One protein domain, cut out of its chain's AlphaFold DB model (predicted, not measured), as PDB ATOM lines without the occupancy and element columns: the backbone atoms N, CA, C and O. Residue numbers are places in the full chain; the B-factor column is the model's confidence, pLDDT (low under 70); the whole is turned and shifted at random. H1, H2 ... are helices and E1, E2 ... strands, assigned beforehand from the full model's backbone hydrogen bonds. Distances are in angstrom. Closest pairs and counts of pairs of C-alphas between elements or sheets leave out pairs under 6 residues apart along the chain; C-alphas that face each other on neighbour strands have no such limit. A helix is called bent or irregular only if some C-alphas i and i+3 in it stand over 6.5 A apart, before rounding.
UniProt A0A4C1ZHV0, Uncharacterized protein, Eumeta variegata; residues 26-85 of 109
ATOM      1  N   LEU A  26     178.127 130.787 139.606       67.00
ATOM      2  CA  LEU A  26     178.820 131.204 138.393       67.00
ATOM      3  C   LEU A  26     178.800 132.733 138.307       67.00
ATOM      4  O   LEU A  26     177.755 133.331 138.057       67.00
ATOM      5  N   LYS A  27     179.957 133.370 138.490       65.88
ATOM      6  CA  LYS A  27     180.128 134.811 138.271       65.88
ATOM      7  C   LYS A  27     180.998 135.040 137.043       65.88
ATOM      8  O   LYS A  27     182.094 134.496 136.934       65.88
ATOM      9  N   ARG A  28     180.506 135.855 136.107       61.25
ATOM     10  CA  ARG A  28     181.297 136.317 134.962       61.25
ATOM     11  C   ARG A  28     182.136 137.506 135.408       61.25
ATOM     12  O   ARG A  28     181.591 138.542 135.779       61.25
ATOM     13  N   TYR A  29     183.452 137.358 135.354       61.03
ATOM     14  CA  TYR A  29     184.385 138.447 135.617       61.03
ATOM     15  C   TYR A  29     184.930 138.972 134.292       61.03
ATOM     16  O   TYR A  29     185.425 138.205 133.468       61.03
ATOM     17  N   SER A  30     184.836 140.287 134.081       57.59
ATOM     18  CA  SER A  30     185.545 140.943 132.984       57.59
ATOM     19  C   SER A  30     187.046 140.990 133.279       57.59
ATOM     20  O   SER A  30     187.482 140.773 134.415       57.59
ATOM     21  N   ASN A  31     187.847 141.274 132.248       54.16
ATOM     22  CA  ASN A  31     189.305 141.134 132.254       54.16
ATOM     23  C   ASN A  31     190.061 141.841 133.401       54.16
ATOM     24  O   ASN A  31     191.218 141.522 133.652       54.16
ATOM     25  N   THR A  32     189.421 142.747 134.131       55.84
ATOM     26  CA  THR A  32     190.027 143.551 135.198       55.84
ATOM     27  C   THR A  32     189.621 143.145 136.619       55.84
ATOM     28  O   THR A  32     190.170 143.690 137.570       55.84
ATOM     29  N   LYS A  33     188.681 142.203 136.803       62.62
ATOM     30  CA  LYS A  33     187.950 142.047 138.081       62.62
ATOM     31  C   LYS A  33     188.069 140.683 138.763       62.62
ATOM     32  O   LYS A  33     187.222 140.372 139.593       62.62
ATOM     33  N   ILE A  34     189.068 139.856 138.441       66.62
ATOM     34  CA  ILE A  34     189.276 138.624 139.224       66.62
ATOM     35  C   ILE A  34     189.643 139.058 140.652       66.62
ATOM     36  O   ILE A  34     190.661 139.738 140.815       66.62
ATOM     37  N   PRO A  35     188.822 138.740 141.667       67.25
ATOM     38  CA  PRO A  35     189.101 139.148 143.037       67.25
ATOM     39  C   PRO A  35     190.408 138.488 143.471       67.25
ATOM     40  O   PRO A  35     190.542 137.288 143.307       67.25
ATOM     41  N   LYS A  36     191.381 139.265 143.961       69.81
ATOM     42  CA  LYS A  36     192.715 138.768 144.368       69.81
ATOM     43  C   LYS A  36     192.856 138.576 145.876       69.81
ATOM     44  O   LYS A  36     193.693 137.805 146.341       69.81
ATOM     45  N   ASN A  37     191.991 139.252 146.628       66.75
ATOM     46  CA  ASN A  37     192.060 139.374 148.082       66.75
ATOM     47  C   ASN A  37     191.159 138.361 148.799       66.75
ATOM     48  O   ASN A  37     190.724 138.614 149.916       66.75
ATOM     49  N   LEU A  38     190.838 137.236 148.155       69.56
ATOM     50  CA  LEU A  38     190.090 136.171 148.813       69.56
ATOM     51  C   LEU A  38     191.071 135.289 149.605       69.56
ATOM     52  O   LEU A  38     191.934 134.646 148.989       69.56
ATOM     53  N   PRO A  39     190.997 135.270 150.950       67.19
ATOM     54  CA  PRO A  39     191.835 134.392 151.757       67.19
ATOM     55  C   PRO A  39     191.511 132.924 151.443       67.19
ATOM     56  O   PRO A  39     190.374 132.588 151.113       67.19
ATOM     57  N   LYS A  40     192.531 132.053 151.496       73.44
ATOM     58  CA  LYS A  40     192.416 130.588 151.310       73.44
ATOM     59  C   LYS A  40     191.666 130.132 150.043       73.44
ATOM     60  O   LYS A  40     191.107 129.039 150.005       73.44
ATOM     61  N   THR A  41     191.659 130.962 149.000       79.38
ATOM     62  CA  THR A  41     190.981 130.648 147.739       79.38
ATOM     63  C   THR A  41     191.953 130.093 146.708       79.38
ATOM     64  O   THR A  41     192.979 130.718 146.424       79.38
ATOM     65  N   LEU A  42     191.606 128.944 146.126       83.69
ATOM     66  CA  LEU A  42     192.305 128.374 144.976       83.69
ATOM     67  C   LEU A  42     191.686 128.879 143.672       83.69
ATOM     68  O   LEU A  42     190.464 128.872 143.501       83.69
ATOM     69  N   TYR A  43     192.540 129.276 142.731       83.31
ATOM     70  CA  TYR A  43     192.133 129.609 141.370       83.31
ATOM     71  C   TYR A  43     192.405 128.412 140.473       83.31
ATOM     72  O   TYR A  43     193.555 128.020 140.274       83.31
ATOM     73  N   LEU A  44     191.335 127.838 139.935       85.00
ATOM     74  CA  LEU A  44     191.395 126.682 139.058       85.00
ATOM     75  C   LEU A  44     191.301 127.104 137.607       85.00
ATOM     76  O   LEU A  44     190.407 127.860 137.232       85.00
ATOM     77  N   ILE A  45     192.204 126.579 136.793       85.38
ATOM     78  CA  ILE A  45     192.267 126.857 135.360       85.38
ATOM     79  C   ILE A  45     192.159 125.546 134.580       85.38
ATOM     80  O   ILE A  45     192.622 124.498 135.027       85.38
ATOM     81  N   TYR A  46     191.525 125.588 133.408       82.38
ATOM     82  CA  TYR A  46     191.349 124.401 132.574       82.38
ATOM     83  C   TYR A  46     192.653 123.932 131.937       82.38
ATOM     84  O   TYR A  46     192.956 122.743 131.980       82.38
ATOM     85  N   THR A  47     193.427 124.854 131.366       81.50
ATOM     86  CA  THR A  47     194.635 124.518 130.609       81.50
ATOM     87  C   THR A  47     195.885 125.183 131.174       81.50
ATOM     88  O   THR A  47     195.838 126.263 131.764       81.50
ATOM     89  N   LEU A  48     197.038 124.549 130.952       82.94
ATOM     90  CA  LEU A  48     198.334 125.105 131.352       82.94
ATOM     91  C   LEU A  48     198.647 126.417 130.605       82.94
ATOM     92  O   LEU A  48     199.228 127.337 131.172       82.94
ATOM     93  N   VAL A  49     198.194 126.526 129.351       81.50
ATOM     94  CA  VAL A  49     198.347 127.727 128.513       81.50
ATOM     95  C   VAL A  49     197.601 128.917 129.117       81.50
ATOM     96  O   VAL A  49     198.164 130.000 129.260       81.50
ATOM     97  N   GLU A  50     196.346 128.720 129.528       78.81
ATOM     98  CA  GLU A  50     195.585 129.761 130.222       78.81
ATOM     99  C   GLU A  50     196.197 130.103 131.583       78.81
ATOM    100  O   GLU A  50     196.157 131.262 131.995       78.81
ATOM    101  N   LYS A  51     196.785 129.119 132.275       82.56
ATOM    102  CA  LYS A  51     197.448 129.319 133.569       82.56
ATOM    103  C   LYS A  51     198.616 130.284 133.441       82.56
ATOM    104  O   LYS A  51     198.644 131.288 134.152       82.56
ATOM    105  N   GLU A  52     199.518 130.040 132.497       82.12
ATOM    106  CA  GLU A  52     200.631 130.951 132.220       82.12
ATOM    107  C   GLU A  52     200.136 132.331 131.774       82.12
ATOM    108  O   GLU A  52     200.595 133.346 132.294       82.12
ATOM    109  N   TYR A  53     199.128 132.394 130.896       80.81
ATOM    110  CA  TYR A  53     198.544 133.664 130.453       80.81
ATOM    111  C   TYR A  53     197.985 134.500 131.617       80.81
ATOM    112  O   TYR A  53     198.285 135.690 131.737       80.81
ATOM    113  N   VAL A  54     197.185 133.887 132.498       77.31
ATOM    114  CA  VAL A  54     196.580 134.561 133.657       77.31
ATOM    115  C   VAL A  54     197.652 134.997 134.652       77.31
ATOM    116  O   VAL A  54     197.584 136.114 135.168       77.31
ATOM    117  N   ILE A  55     198.656 134.155 134.894       78.38
ATOM    118  CA  ILE A  55     199.776 134.470 135.780       78.38
ATOM    119  C   ILE A  55     200.576 135.659 135.237       78.38
ATOM    120  O   ILE A  55     200.799 136.613 135.976       78.38
ATOM    121  N   VAL A  56     200.983 135.627 133.966       76.75
ATOM    122  CA  VAL A  56     201.830 136.661 133.350       76.75
ATOM    123  C   VAL A  56     201.093 137.992 133.219       76.75
ATOM    124  O   VAL A  56     201.665 139.032 133.534       76.75
ATOM    125  N   GLN A  57     199.829 137.989 132.787       71.00
ATOM    126  CA  GLN A  57     199.092 139.240 132.594       71.00
ATOM    127  C   GLN A  57     198.532 139.838 133.880       71.00
ATOM    128  O   GLN A  57     198.376 141.056 133.963       71.00
ATOM    129  N   ARG A  58     198.113 139.010 134.845       69.56
ATOM    130  CA  ARG A  58     197.219 139.479 135.912       69.56
ATOM    131  C   ARG A  58     197.777 139.346 137.314       69.56
ATOM    132  O   ARG A  58     197.185 139.960 138.199       69.56
ATOM    133  N   PHE A  59     198.870 138.622 137.548       68.25
ATOM    134  CA  PHE A  59     199.349 138.346 138.905       68.25
ATOM    135  C   PHE A  59     200.857 138.561 139.065       68.25
ATOM    136  O   PHE A  59     201.654 138.328 138.161       68.25
ATOM    137  N   ARG A  60     201.269 139.036 140.247       63.03
ATOM    138  CA  ARG A  60     202.694 139.142 140.592       63.03
ATOM    139  C   ARG A  60     203.232 137.753 140.949       63.03
ATOM    140  O   ARG A  60     202.503 136.910 141.463       63.03
ATOM    141  N   LYS A  61     204.532 137.531 140.718       62.03
ATOM    142  CA  LYS A  61     205.244 136.246 140.901       62.03
ATOM    143  C   LYS A  61     204.952 135.544 142.246       62.03
ATOM    144  O   LYS A  61     204.921 134.320 142.281       62.03
ATOM    145  N   ALA A  62     204.680 136.308 143.310       54.72
ATOM    146  CA  ALA A  62     204.372 135.814 144.657       54.72
ATOM    147  C   ALA A  62     203.015 135.092 144.797       54.72
ATOM    148  O   ALA A  62     202.804 134.373 145.766       54.72
ATOM    149  N   GLU A  63     202.087 135.250 143.849       66.19
ATOM    150  CA  GLU A  63     200.730 134.686 143.944       66.19
ATOM    151  C   GLU A  63     200.534 133.438 143.064       66.19
ATOM    152  O   GLU A  63     199.434 132.893 143.004       66.19
ATOM    153  N   ARG A  64     201.603 132.954 142.412       66.12
ATOM    154  CA  ARG A  64     201.581 131.813 141.477       66.12
ATOM    155  C   ARG A  64     201.112 130.501 142.102       66.12
ATOM    156  O   ARG A  64     200.433 129.737 141.429       66.12
ATOM    157  N   SER A  65     201.438 130.251 143.370       70.94
ATOM    158  CA  SER A  65     201.091 129.001 144.064       70.94
ATOM    159  C   SER A  65     199.584 128.796 144.240       70.94
ATOM    160  O   SER A  65     199.139 127.670 144.428       70.94
ATOM    161  N   ARG A  66     198.789 129.870 144.151       78.81
ATOM    162  CA  ARG A  66     197.324 129.818 144.258       78.81
ATOM    163  C   ARG A  66     196.629 129.476 142.937       78.81
ATOM    164  O   ARG A  66     195.425 129.235 142.947       78.81
ATOM    165  N   PHE A  67     197.365 129.466 141.823       82.31
ATOM    166  CA  PHE A  67     196.857 129.105 140.502       82.31
ATOM    167  C   PHE A  67     197.232 127.670 140.175       82.31
ATOM    168  O   PHE A  67     198.399 127.356 139.941       82.31
ATOM    169  N   LEU A  68     196.227 126.808 140.113       86.06
ATOM    170  CA  LEU A  68     196.394 125.404 139.781       86.06
ATOM    171  C   LEU A  68     195.526 125.077 138.576       86.06
ATOM    172  O   LEU A  68     194.420 125.589 138.411       86.06
ATOM    173  N   THR A  69     196.020 124.207 137.710       86.94
ATOM    174  CA  THR A  69     195.139 123.551 136.757       86.94
ATOM    175  C   THR A  69     194.172 122.656 137.515       86.94
ATOM    176  O   THR A  69     194.438 122.204 138.634       86.94
ATOM    177  N   ILE A  70     193.027 122.374 136.905       84.25
ATOM    178  CA  ILE A  70     192.067 121.466 137.518       84.25
ATOM    179  C   ILE A  70     192.725 120.107 137.781       84.25
ATOM    180  O   ILE A  70     192.526 119.563 138.859       84.25
ATOM    181  N   HIS A  71     193.579 119.612 136.888       82.69
ATOM    182  CA  HIS A  71     194.310 118.367 137.117       82.69
ATOM    183  C   HIS A  71     195.280 118.452 138.311       82.69
ATOM    184  O   HIS A  71     195.267 117.576 139.165       82.69
ATOM    185  N   GLU A  72     196.072 119.524 138.435       82.81
ATOM    186  CA  GLU A  72     197.003 119.698 139.570       82.81
ATOM    187  C   GLU A  72     196.293 119.774 140.924       82.81
ATOM    188  O   GLU A  72     196.822 119.317 141.929       82.81
ATOM    189  N   ALA A  73     195.092 120.350 140.959       84.25
ATOM    190  CA  ALA A  73     194.305 120.442 142.183       84.25
ATOM    191  C   ALA A  73     193.383 119.230 142.411       84.25
ATOM    192  O   ALA A  73     192.478 119.280 143.245       84.25
ATOM    193  N   GLN A  74     193.573 118.138 141.667       80.12
ATOM    194  CA  GLN A  74     192.894 116.879 141.952       80.12
ATOM    195  C   GLN A  74     193.318 116.378 143.334       80.12
ATOM    196  O   GLN A  74     194.498 116.412 143.661       80.12
ATOM    197  N   SER A  75     192.352 115.932 144.142       75.94
ATOM    198  CA  SER A  75     192.503 115.559 145.563       75.94
ATOM    199  C   SER A  75     192.757 116.708 146.553       75.94
ATOM    200  O   SER A  75     192.846 116.457 147.752       75.94
ATOM    201  N   LEU A  76     192.796 117.965 146.095       79.56
ATOM    202  CA  LEU A  76     192.865 119.126 146.986       79.56
ATOM    203  C   LEU A  76     191.468 119.624 147.371       79.56
ATOM    204  O   LEU A  76     190.577 119.741 146.526       79.56
ATOM    205  N   THR A  77     191.326 120.002 148.640       79.00
ATOM    206  CA  THR A  77     190.127 120.640 149.194       79.00
ATOM    207  C   THR A  77     190.468 122.070 149.591       79.00
ATOM    208  O   THR A  77     191.492 122.310 150.231       79.00
ATOM    209  N   SER A  78     189.618 123.032 149.229       76.06
ATOM    210  CA  SER A  78     189.767 124.427 149.653       76.06
ATOM    211  C   SER A  78     188.435 125.030 150.066       76.06
ATOM    212  O   SER A  78     187.401 124.734 149.476       76.06
ATOM    213  N   GLU A  79     188.486 125.928 151.047       76.06
ATOM    214  CA  GLU A  79     187.328 126.672 151.554       76.06
ATOM    215  C   GLU A  79     186.681 127.528 150.450       76.06
ATOM    216  O   GLU A  79     185.465 127.535 150.277       76.06
ATOM    217  N   GLY A  80     187.507 128.192 149.634       77.06
ATOM    218  CA  GLY A  80     187.072 128.946 148.460       77.06
ATOM    219  C   GLY A  80     187.692 128.397 147.181       77.06
ATOM    220  O   GLY A  80     188.906 128.216 147.100       77.06
ATOM    221  N   THR A  81     186.878 128.185 146.148       77.69
ATOM    222  CA  THR A  81     187.364 127.796 144.817       77.69
ATOM    223  C   THR A  81     186.811 128.742 143.761       77.69
ATOM    224  O   THR A  81     185.600 128.936 143.667       77.69
ATOM    225  N   VAL A  82     187.687 129.315 142.934       79.38
ATOM    226  CA  VAL A  82     187.303 130.147 141.787       79.38
ATOM    227  C   VAL A  82     187.786 129.481 140.511       79.38
ATOM    228  O   VAL A  82     188.982 129.334 140.288       79.38
ATOM    229  N   ILE A  83     186.851 129.113 139.644       81.25
ATOM    230  CA  ILE A  83     187.172 128.560 138.329       81.25
ATOM    231  C   ILE A  83     187.325 129.726 137.360       81.25
ATOM    232  O   ILE A  83     186.372 130.459 137.090       81.25
ATOM    233  N   VAL A  84     188.533 129.907 136.846       76.88
ATOM    234  CA  VAL A  84     188.864 130.950 135.883       76.88
ATOM    235  C   VAL A  84     188.916 130.316 134.499       76.88
ATOM    236  O   VAL A  84     189.776 129.491 134.203       76.88
ATOM    237  N   ARG A  85     187.988 130.731 133.638       74.12
ATOM    238  CA  ARG A  85     187.973 130.384 132.215       74.12
ATOM    239  C   ARG A  85     188.219 131.652 131.420       74.12
ATOM    240  O   ARG A  85     187.470 132.619 131.571       74.12
TER     241      ARG A  85
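Overview. This is residues 26 to 85 of the 109 residues of an uncharacterized protein of Eumeta variegata (UniProt A0A4C1ZHV0). A small sheet of three parallel strands, E2, E1 and E3, has helix H1 running along one face, and the short irregular helix H2 only grazes the sheet. The unnamed stretch of residues 26 to 40 swings round on the same side as H1, while the link of residues 70 to 79 loops out on the side away from it. The printed part has 60 residues, with two named helices and three named strands in the order E1, H1, H2, E2, E3; the class is mixed, helices and strands. The whole is compact, with a radius of gyration of the C-alphas of 10.8 A, and rounded, spanning 29 by 24 by 21 A.

Arrangement. After residues 26 to 40, with no named element, comes E1, residues 41 to 45, the inner strand of the sheet. H1, residues 48 to 58, is on the sheet at a height over the sheet of 9.5 A, making two layers, helix on one face of a sheet. It lies over E1 and only just over E2, residues 67 to 69, on which 3 of its C-alphas fall. It runs along the strands, at 26 degrees to E1 on the local plane. The closest C-alphas of H1 and E2 are those of Leu 48 and Thr 69, 6.5 A apart. H2, residues 61 to 66, is close to H1 but not clearly touching, with C-alphas 55 and 64 closest at 6.5 A; they run opposite ways at a steep tilt of 46 degrees. H2 only grazes the sheet, with its residues 64 to 66. E2 and E1 are parallel at 43 degrees, with N 68 and O 43 at 2.9 A, within hydrogen-bond range. E1, H1 and H2, and E2 form a strand-helix-strand unit, two parallel neighbour strands with helices between, and its crossover is right-handed. The edge strand E3, residues 80 to 84, is parallel to E1 at 25 degrees, with N 44 and O 82 at 2.8 A. Every O i to N i+4 pair is within hydrogen-bond range in H1; in H2 0 of 2 are, and 1 of 3 O i to N i+3 pairs.

Along the chain. E1 begins at C-alpha 41 (190.981, 130.648, 147.739) and is 13.0 A long. H1 is 15.1 A long and H2 10.7 A; H2 is irregular, with C-alphas 62 and 65 at 7.6 A. E2 is 6.9 A long. E3 is 12.9 A long and ends at C-alpha 84 (188.864, 130.950, 135.883).

Size, cuts and confidence. The two C-alphas farthest apart are those of Thr 32 and Ser 75, 30.0 A. The printed part has no cut and no long link. The mean pLDDT of the printed part is 74.3; residues 26 to 39 and 58 to 64 hold the 21 residues under 70.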